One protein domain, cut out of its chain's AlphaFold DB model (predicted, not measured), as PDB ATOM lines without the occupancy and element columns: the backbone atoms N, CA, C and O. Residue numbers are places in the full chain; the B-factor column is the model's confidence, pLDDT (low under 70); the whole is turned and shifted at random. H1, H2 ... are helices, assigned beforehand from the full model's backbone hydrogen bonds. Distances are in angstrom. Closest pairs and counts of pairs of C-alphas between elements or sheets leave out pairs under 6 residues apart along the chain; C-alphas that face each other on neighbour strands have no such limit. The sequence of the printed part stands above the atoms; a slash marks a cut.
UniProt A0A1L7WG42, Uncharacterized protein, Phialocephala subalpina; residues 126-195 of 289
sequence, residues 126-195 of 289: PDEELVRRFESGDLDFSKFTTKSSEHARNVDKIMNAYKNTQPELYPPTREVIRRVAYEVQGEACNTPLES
ATOM      1  N   PRO A 126      25.385 -47.579  28.716       89.19
ATOM      2  CA  PRO A 126      26.553 -47.214  27.925       89.19
ATOM      3  C   PRO A 126      27.583 -46.458  28.775       89.19
ATOM      4  O   PRO A 126      27.241 -45.832  29.781       89.19
ATOM      5  N   ASP A 127      28.844 -46.495  28.344       88.81
ATOM      6  CA  ASP A 127      29.981 -45.956  29.098       88.81
ATOM      7  C   ASP A 127      29.833 -44.457  29.430       88.81
ATOM      8  O   ASP A 127      30.152 -44.040  30.542       88.81
ATOM      9  N   GLU A 128      29.285 -43.650  28.515       87.56
ATOM     10  CA  GLU A 128      29.054 -42.209  28.725       87.56
ATOM     11  C   GLU A 128      28.059 -41.941  29.858       87.56
ATOM     12  O   GLU A 128      28.289 -41.097  30.725       87.56
ATOM     13  N   GLU A 129      26.965 -42.702  29.886       86.75
ATOM     14  CA  GLU A 129      25.924 -42.566  30.902       86.75
ATOM     15  C   GLU A 129      26.417 -43.078  32.258       86.75
ATOM     16  O   GLU A 129      26.125 -42.473  33.288       86.75
ATOM     17  N   LEU A 130      27.220 -44.148  32.266       88.88
ATOM     18  CA  LEU A 130      27.886 -44.645  33.469       88.88
ATOM     19  C   LEU A 130      28.787 -43.587  34.097       88.88
ATOM     20  O   LEU A 130      28.695 -43.365  35.301       88.88
ATOM     21  N   VAL A 131      29.629 -42.930  33.297       88.75
ATOM     22  CA  VAL A 131      30.506 -41.856  33.778       88.75
ATOM     23  C   VAL A 131      29.675 -40.684  34.288       88.75
ATOM     24  O   VAL A 131      29.854 -40.277  35.433       88.75
ATOM     25  N   ARG A 132      28.703 -40.203  33.502       88.81
ATOM     26  CA  ARG A 132      27.836 -39.080  33.885       88.81
ATOM     27  C   ARG A 132      27.113 -39.331  35.209       88.81
ATOM     28  O   ARG A 132      27.101 -38.459  36.075       88.81
ATOM     29  N   ARG A 133      26.511 -40.512  35.372       86.12
ATOM     30  CA  ARG A 133      25.744 -40.881  36.573       86.12
ATOM     31  C   ARG A 133      26.622 -41.189  37.770       86.12
ATOM     32  O   ARG A 133      26.229 -40.903  38.897       86.12
ATOM     33  N   PHE A 134      27.808 -41.744  37.531       88.44
ATOM     34  CA  PHE A 134      28.812 -41.886  38.570       88.44
ATOM     35  C   PHE A 134      29.225 -40.499  39.076       88.44
ATOM     36  O   PHE A 134      29.055 -40.232  40.258       88.44
ATOM     37  N   GLU A 135      29.666 -39.589  38.197       87.44
ATOM     38  CA  GLU A 135      30.069 -38.219  38.562       87.44
ATOM     39  C   GLU A 135      28.951 -37.446  39.282       87.44
ATOM     40  O   GLU A 135      29.232 -36.712  40.227       87.44
ATOM     41  N   SER A 136      27.687 -37.637  38.888       84.00
ATOM     42  CA  SER A 136      26.542 -36.953  39.503       84.00
ATOM     43  C   SER A 136      26.034 -37.589  40.801       84.00
ATOM     44  O   SER A 136      25.067 -37.088  41.369       84.00
ATOM     45  N   GLY A 137      26.597 -38.718  41.239       82.38
ATOM     46  CA  GLY A 137      26.094 -39.449  42.405       82.38
ATOM     47  C   GLY A 137      24.759 -40.189  42.180       82.38
ATOM     48  O   GLY A 137      24.161 -40.672  43.139       82.38
ATOM     49  N   ASP A 138      24.284 -40.323  40.935       84.25
ATOM     50  CA  ASP A 138      23.020 -41.005  40.592       84.25
ATOM     51  C   ASP A 138      23.270 -42.464  40.179       84.25
ATOM     52  O   ASP A 138      22.876 -42.922  39.103       84.25
ATOM     53  N   LEU A 139      23.982 -43.198  41.037       85.12
ATOM     54  CA  LEU A 139      24.358 -44.594  40.830       85.12
ATOM     55  C   LEU A 139      24.201 -45.390  42.136       85.12
ATOM     56  O   LEU A 139      24.269 -44.835  43.231       85.12
ATOM     57  N   ASP A 140      23.972 -46.703  42.053       81.62
ATOM     58  CA  ASP A 140      23.881 -47.552  43.249       81.62
ATOM     59  C   ASP A 140      25.280 -47.877  43.807       81.62
ATOM     60  O   ASP A 140      25.872 -48.918  43.505       81.62
ATOM     61  N   PHE A 141      25.813 -46.980  44.643       81.88
ATOM     62  CA  PHE A 141      27.147 -47.119  45.240       81.88
ATOM     63  C   PHE A 141      27.279 -48.307  46.207       81.88
ATOM     64  O   PHE A 141      28.394 -48.763  46.474       81.88
ATOM     65  N   SER A 142      26.171 -48.917  46.647       80.00
ATOM     66  CA  SER A 142      26.201 -50.127  47.480       80.00
ATOM     67  C   SER A 142      26.890 -51.306  46.776       80.00
ATOM     68  O   SER A 142      27.503 -52.161  47.416       80.00
ATOM     69  N   LYS A 143      26.879 -51.317  45.437       78.56
ATOM     70  CA  LYS A 143      27.542 -52.326  44.594       78.56
ATOM     71  C   LYS A 143      29.067 -52.209  44.574       78.56
ATOM     72  O   LYS A 143      29.748 -53.102  44.059       78.56
ATOM     73  N   PHE A 144      29.602 -51.133  45.145       78.06
ATOM     74  CA  PHE A 144      31.023 -50.800  45.180       78.06
ATOM     75  C   PHE A 144      31.610 -50.900  46.590       78.06
ATOM     76  O   PHE A 144      32.796 -50.648  46.754       78.06
ATOM     77  N   THR A 145      30.846 -51.322  47.599       70.00
ATOM     78  CA  THR A 145      31.336 -51.431  48.988       70.00
ATOM     79  C   THR A 145      31.395 -52.870  49.512       70.00
ATOM     80  O   THR A 145      32.079 -53.148  50.498       70.00
ATOM     81  N   THR A 146      30.749 -53.827  48.839       65.75
ATOM     82  CA  THR A 146      30.802 -55.253  49.198       65.75
ATOM     83  C   THR A 146      32.154 -55.891  48.873       65.75
ATOM     84  O   THR A 146      32.637 -55.783  47.754       65.75
ATOM     85  N   LYS A 147      32.745 -56.655  49.804       66.62
ATOM     86  CA  LYS A 147      33.959 -57.468  49.567       66.62
ATOM     87  C   LYS A 147      33.648 -58.749  48.767       66.62
ATOM     88  O   LYS A 147      33.916 -59.851  49.235       66.62
ATOM     89  N   SER A 148      33.032 -58.621  47.594       72.81
ATOM     90  CA  SER A 148      32.710 -59.740  46.694       72.81
ATOM     91  C   SER A 148      33.540 -59.683  45.407       72.81
ATOM     92  O   SER A 148      34.116 -58.654  45.057       72.81
ATOM     93  N   SER A 149      33.604 -60.788  44.662       71.19
ATOM     94  CA  SER A 149      34.214 -60.808  43.322       71.19
ATOM     95  C   SER A 149      33.487 -59.885  42.333       71.19
ATOM     96  O   SER A 149      34.104 -59.354  41.409       71.19
ATOM     97  N   GLU A 150      32.194 -59.638  42.553       77.31
ATOM     98  CA  GLU A 150      31.386 -58.697  41.773       77.31
ATOM     99  C   GLU A 150      31.854 -57.252  41.954       77.31
ATOM    100  O   GLU A 150      31.900 -56.498  40.989       77.31
ATOM    101  N   HIS A 151      32.295 -56.876  43.155       80.25
ATOM    102  CA  HIS A 151      32.808 -55.533  43.414       80.25
ATOM    103  C   HIS A 151      34.018 -55.178  42.542       80.25
ATOM    104  O   HIS A 151      34.082 -54.078  41.996       80.25
ATOM    105  N   ALA A 152      34.965 -56.106  42.356       80.69
ATOM    106  CA  ALA A 152      36.116 -55.863  41.485       80.69
ATOM    107  C   ALA A 152      35.682 -55.627  40.027       80.69
ATOM    108  O   ALA A 152      36.169 -54.696  39.391       80.69
ATOM    109  N   ARG A 153      34.706 -56.407  39.541       85.06
ATOM    110  CA  ARG A 153      34.125 -56.242  38.198       85.06
ATOM    111  C   ARG A 153      33.389 -54.909  38.048       85.06
ATOM    112  O   ARG A 153      33.504 -54.271  37.007       85.06
ATOM    113  N   ASN A 154      32.675 -54.476  39.083       86.88
ATOM    114  CA  ASN A 154      31.935 -53.214  39.081       86.88
ATOM    115  C   ASN A 154      32.874 -52.004  38.993       86.88
ATOM    116  O   ASN A 154      32.661 -51.108  38.179       86.88
ATOM    117  N   VAL A 155      33.951 -52.015  39.783       88.12
ATOM    118  CA  VAL A 155      35.002 -50.986  39.743       88.12
ATOM    119  C   VAL A 155      35.701 -50.972  38.381       88.12
ATOM    120  O   VAL A 155      35.916 -49.903  37.814       88.12
ATOM    121  N   ASP A 156      36.009 -52.149  37.828       88.81
ATOM    122  CA  ASP A 156      36.626 -52.272  36.503       88.81
ATOM    123  C   ASP A 156      35.752 -51.722  35.387       88.81
ATOM    124  O   ASP A 156      36.261 -51.082  34.469       88.81
ATOM    125  N   LYS A 157      34.439 -51.930  35.478       89.38
ATOM    126  CA  LYS A 157      33.489 -51.408  34.503       89.38
ATOM    127  C   LYS A 157      33.512 -49.879  34.463       89.38
ATOM    128  O   LYS A 157      33.632 -49.318  33.380       89.38
ATOM    129  N   ILE A 158      33.469 -49.214  35.620       90.38
ATOM    130  CA  ILE A 158      33.567 -47.747  35.690       90.38
ATOM    131  C   ILE A 158      34.935 -47.269  35.191       90.38
ATOM    132  O   ILE A 158      35.001 -46.371  34.360       90.38
ATOM    133  N   MET A 159      36.028 -47.904  35.623       90.19
ATOM    134  CA  MET A 159      37.376 -47.553  35.163       90.19
ATOM    135  C   MET A 159      37.510 -47.655  33.633       90.19
ATOM    136  O   MET A 159      38.113 -46.786  33.005       90.19
ATOM    137  N   ASN A 160      36.954 -48.706  33.027       90.44
ATOM    138  CA  ASN A 160      36.963 -48.885  31.577       90.44
ATOM    139  C   ASN A 160      36.071 -47.857  30.868       90.44
ATOM    140  O   ASN A 160      36.481 -47.333  29.838       90.44
ATOM    141  N   ALA A 161      34.921 -47.502  31.446       90.88
ATOM    142  CA  ALA A 161      34.063 -46.455  30.904       90.88
ATOM    143  C   ALA A 161      34.795 -45.100  30.825       90.88
ATOM    144  O   ALA A 161      34.737 -44.440  29.790       90.88
ATOM    145  N   TYR A 162      35.572 -44.726  31.852       89.31
ATOM    146  CA  TYR A 162      36.429 -43.531  31.800       89.31
ATOM    147  C   TYR A 162      37.502 -43.620  30.709       89.31
ATOM    148  O   TYR A 162      37.702 -42.660  29.974       89.31
ATOM    149  N   LYS A 163      38.161 -44.776  30.557       88.62
ATOM    150  CA  LYS A 163      39.170 -44.981  29.498       88.62
ATOM    151  C   LYS A 163      38.592 -44.828  28.092       88.62
ATOM    152  O   LYS A 163      39.275 -44.314  27.215       88.62
ATOM    153  N   ASN A 164      37.364 -45.298  27.887       88.56
ATOM    154  CA  ASN A 164      36.716 -45.291  26.579       88.56
ATOM    155  C   ASN A 164      36.129 -43.919  26.224       88.56
ATOM    156  O   ASN A 164      36.189 -43.510  25.070       88.56
ATOM    157  N   THR A 165      35.557 -43.216  27.203       86.75
ATOM    158  CA  THR A 165      34.838 -41.947  26.979       86.75
ATOM    159  C   THR A 165      35.725 -40.717  27.108       86.75
ATOM    160  O   THR A 165      35.439 -39.689  26.501       86.75
ATOM    161  N   GLN A 166      36.803 -40.806  27.887       82.06
ATOM    162  CA  GLN A 166      37.718 -39.700  28.157       82.06
ATOM    163  C   GLN A 166      39.180 -40.147  27.955       82.06
ATOM    164  O   GLN A 166      39.971 -40.096  28.896       82.06
ATOM    165  N   PRO A 167      39.569 -40.593  26.743       72.81
ATOM    166  CA  PRO A 167      40.899 -41.163  26.492       72.81
ATOM    167  C   PRO A 167      42.045 -40.155  26.671       72.81
ATOM    168  O   PRO A 167      43.182 -40.553  26.909       72.81
ATOM    169  N   GLU A 168      41.751 -38.858  26.556       70.06
ATOM    170  CA  GLU A 168      42.721 -37.767  26.718       70.06
ATOM    171  C   GLU A 168      42.975 -37.398  28.189       70.06
ATOM    172  O   GLU A 168      43.948 -36.711  28.497       70.06
ATOM    173  N   LEU A 169      42.119 -37.856  29.106       74.19
ATOM    174  CA  LEU A 169      42.242 -37.603  30.539       74.19
ATOM    175  C   LEU A 169      42.824 -38.827  31.247       74.19
ATOM    176  O   LEU A 169      42.609 -39.968  30.842       74.19
ATOM    177  N   TYR A 170      43.542 -38.603  32.351       75.31
ATOM    178  CA  TYR A 170      43.999 -39.706  33.193       75.31
ATOM    179  C   TYR A 170      42.790 -40.380  33.860       75.31
ATOM    180  O   TYR A 170      42.136 -39.755  34.701       75.31
ATOM    181  N   PRO A 171      42.484 -41.652  33.534       79.81
ATOM    182  CA  PRO A 171      41.343 -42.334  34.121       79.81
ATOM    183  C   PRO A 171      41.585 -42.562  35.623       79.81
ATOM    184  O   PRO A 171      42.708 -42.893  36.024       79.81
ATOM    185  N   PRO A 172      40.548 -42.439  36.471       84.25
ATOM    186  CA  PRO A 172      40.684 -42.683  37.899       84.25
ATOM    187  C   PRO A 172      41.103 -44.134  38.159       84.25
ATOM    188  O   PRO A 172      40.650 -45.078  37.505       84.25
ATOM    189  N   THR A 173      41.991 -44.329  39.136       87.00
ATOM    190  CA  THR A 173      42.461 -45.669  39.499       87.00
ATOM    191  C   THR A 173      41.364 -46.463  40.212       87.00
ATOM    192  O   THR A 173      40.443 -45.897  40.806       87.00
ATOM    193  N   ARG A 174      41.493 -47.799  40.223       86.81
ATOM    194  CA  ARG A 174      40.591 -48.690  40.977       86.81
ATOM    195  C   ARG A 174      40.438 -48.261  42.438       86.81
ATOM    196  O   ARG A 174      39.338 -48.311  42.974       86.81
ATOM    197  N   GLU A 175      41.537 -47.857  43.072       85.81
ATOM    198  CA  GLU A 175      41.550 -47.454  44.481       85.81
ATOM    199  C   GLU A 175      40.771 -46.154  44.707       85.81
ATOM    200  O   GLU A 175      39.978 -46.074  45.643       85.81
ATOM    201  N   VAL A 176      40.926 -45.173  43.813       88.06
ATOM    202  CA  VAL A 176      40.173 -43.915  43.868       88.06
ATOM    203  C   VAL A 176      38.676 -44.182  43.725       88.06
ATOM    204  O   VAL A 176      37.906 -43.783  44.592       88.06
ATOM    205  N   ILE A 177      38.262 -44.937  42.699       88.50
ATOM    206  CA  ILE A 177      36.843 -45.271  42.477       88.50
ATOM    207  C   ILE A 177      36.239 -45.946  43.715       88.50
ATOM    208  O   ILE A 177      35.133 -45.602  44.122       88.50
ATOM    209  N   ARG A 178      36.965 -46.881  44.342       87.25
ATOM    210  CA  ARG A 178      36.503 -47.573  45.557       87.25
ATOM    211  C   ARG A 178      36.315 -46.632  46.737       87.25
ATOM    212  O   ARG A 178      35.276 -46.693  47.388       87.25
ATOM    213  N   ARG A 179      37.313 -45.794  47.025       86.81
ATOM    214  CA  ARG A 179      37.262 -44.861  48.159       86.81
ATOM    215  C   ARG A 179      36.134 -43.861  47.997       86.81
ATOM    216  O   ARG A 179      35.332 -43.704  48.906       86.81
ATOM    217  N   VAL A 180      36.022 -43.268  46.815       88.38
ATOM    218  CA  VAL A 180      34.989 -42.273  46.542       88.38
ATOM    219  C   VAL A 180      33.592 -42.894  46.565       88.38
ATOM    220  O   VAL A 180      32.676 -42.326  47.147       88.38
ATOM    221  N   ALA A 181      33.428 -44.110  46.039       88.00
ATOM    222  CA  ALA A 181      32.165 -44.830  46.164       88.00
ATOM    223  C   ALA A 181      31.795 -45.133  47.627       88.00
ATOM    224  O   ALA A 181      30.619 -45.089  47.982       88.00
ATOM    225  N   TYR A 182      32.780 -45.428  48.480       87.62
ATOM    226  CA  TYR A 182      32.559 -45.621  49.912       87.62
ATOM    227  C   TYR A 182      32.158 -44.319  50.614       87.62
ATOM    228  O   TYR A 182      31.243 -44.339  51.432       87.62
ATOM    229  N   GLU A 183      32.791 -43.195  50.278       87.12
ATOM    230  CA  GLU A 183      32.460 -41.875  50.828       87.12
ATOM    231  C   GLU A 183      31.046 -41.432  50.453       87.12
ATOM    232  O   GLU A 183      30.289 -41.031  51.332       87.12
ATOM    233  N   VAL A 184      30.661 -41.580  49.182       85.38
ATOM    234  CA  VAL A 184      29.305 -41.245  48.723       85.38
ATOM    235  C   VAL A 184      28.271 -42.171  49.367       85.38
ATOM    236  O   VAL A 184      27.238 -41.720  49.852       85.38
ATOM    237  N   GLN A 185      28.558 -43.475  49.447       85.12
ATOM    238  CA  GLN A 185      27.671 -44.436  50.111       85.12
ATOM    239  C   GLN A 185      27.547 -44.186  51.622       85.12
ATOM    240  O   GLN A 185      26.504 -44.482  52.206       85.12
ATOM    241  N   GLY A 186      28.619 -43.705  52.252       82.12
ATOM    242  CA  GLY A 186      28.687 -43.338  53.663       82.12
ATOM    243  C   GLY A 186      28.225 -41.911  53.958       82.12
ATOM    244  O   GLY A 186      28.376 -41.479  55.097       82.12
ATOM    245  N   GLU A 187      27.691 -41.194  52.961       81.00
ATOM    246  CA  GLU A 187      27.197 -39.813  53.067       81.00
ATOM    247  C   GLU A 187      28.270 -38.794  53.515       81.00
ATOM    248  O   GLU A 187      27.950 -37.721  54.021       81.00
ATOM    249  N   ALA A 188      29.558 -39.102  53.314       82.62
ATOM    250  CA  ALA A 188      30.662 -38.176  53.581       82.62
ATOM    251  C   ALA A 188      30.768 -37.068  52.514       82.62
ATOM    252  O   ALA A 188      31.273 -35.982  52.793       82.62
ATOM    253  N   CYS A 189      30.282 -37.338  51.301       83.06
ATOM    254  CA  CYS A 189      30.132 -36.381  50.206       83.06
ATOM    255  C   CYS A 189      28.888 -36.733  49.372       83.06
ATOM    256  O   CYS A 189      28.451 -37.885  49.364       83.06
ATOM    257  N   ASN A 190      28.295 -35.753  48.680       78.56
ATOM    258  CA  ASN A 190      27.074 -35.992  47.899       78.56
ATOM    259  C   ASN A 190      27.382 -36.593  46.527       78.56
ATOM    260  O   ASN A 190      26.588 -37.361  45.985       78.56
ATOM    261  N   THR A 191      28.530 -36.231  45.952       85.75
ATOM    262  CA  THR A 191      28.952 -36.678  44.624       85.75
ATOM    263  C   THR A 191      30.428 -37.067  44.618       85.75
ATOM    264  O   THR A 191      31.214 -36.511  45.391       85.75
ATOM    265  N   PRO A 192      30.859 -37.971  43.717       86.81
ATOM    266  CA  PRO A 192      32.271 -38.299  43.582       86.81
ATOM    267  C   PRO A 192      33.193 -37.106  43.341       86.81
ATOM    268  O   PRO A 192      34.330 -37.120  43.803       86.81
ATOM    269  N   LEU A 193      32.698 -36.064  42.669       86.12
ATOM    270  CA  LEU A 193      33.458 -34.850  42.361       86.12
ATOM    271  C   LEU A 193      33.801 -34.013  43.605       86.12
ATOM    272  O   LEU A 193      34.767 -33.255  43.582       86.12
ATOM    273  N   GLU A 194      33.031 -34.149  44.685       84.25
ATOM    274  CA  GLU A 194      33.273 -33.456  45.956       84.25
ATOM    275  C   GLU A 194      34.357 -34.140  46.805       84.25
ATOM    276  O   GLU A 194      34.878 -33.538  47.747       84.25
ATOM    277  N   SER A 195      34.723 -35.386  46.485       85.38
ATOM    278  CA  SER A 195      35.713 -36.140  47.253       85.38
ATOM    279  C   SER A 195      37.115 -35.534  47.150       85.38
ATOM    280  O   SER A 195      37.597 -35.167  46.077       85.38
TER     281      SER A 195
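Overview. This is residues 126 to 195 of the 289 residues of an uncharacterized protein of Phialocephala subalpina (UniProt A0A1L7WG42). One long helix, H3, makes the spine of a compact helical body: H1 packs on its last part, little H2 near its beginning, and H4 meets it between with its own first residues, about perpendicular to it. The printed part has 70 residues with four named helices, H1 to H4, and no named strand: all helix. The radius of gyration of the C-alphas is 11.1 A, the spans 30 by 27 by 19 A.

Arrangement. H1, residues 127 to 135, touches H3, residues 149 to 165, with the C-alphas of Asp 127 and Ala 161 closest at 4.5 A; at 73 degrees they are only just about perpendicular. H2, residues 141 to 144, touches H3, closest at Phe 144 and His 151, C-alphas 5.4 A apart. H4, residues 174 to 185, touches H3, about perpendicular at 74 degrees, its Arg 174 C-alpha 6.2 A from that of Val 155, the closest pair. H4 also touches H2, closest C-alphas Phe 141 and Gln 185, 5.6 A. H1 and H4 are apart. Every O i to N i+4 pair is within hydrogen-bond range in H1 and H4, 12 of 13 in H3; H2 is too short for one.

Along the chain. H1 begins at C-alpha 127 (29.981, -45.956, 29.098). H3 is 25.0 A long, H4 16.4 A, ending at C-alpha 185 (27.671, -44.436, 50.111).

Size, cuts and confidence. The printed part has no cut and no long link between helices. Residues 146 to 147 are under pLDDT 70.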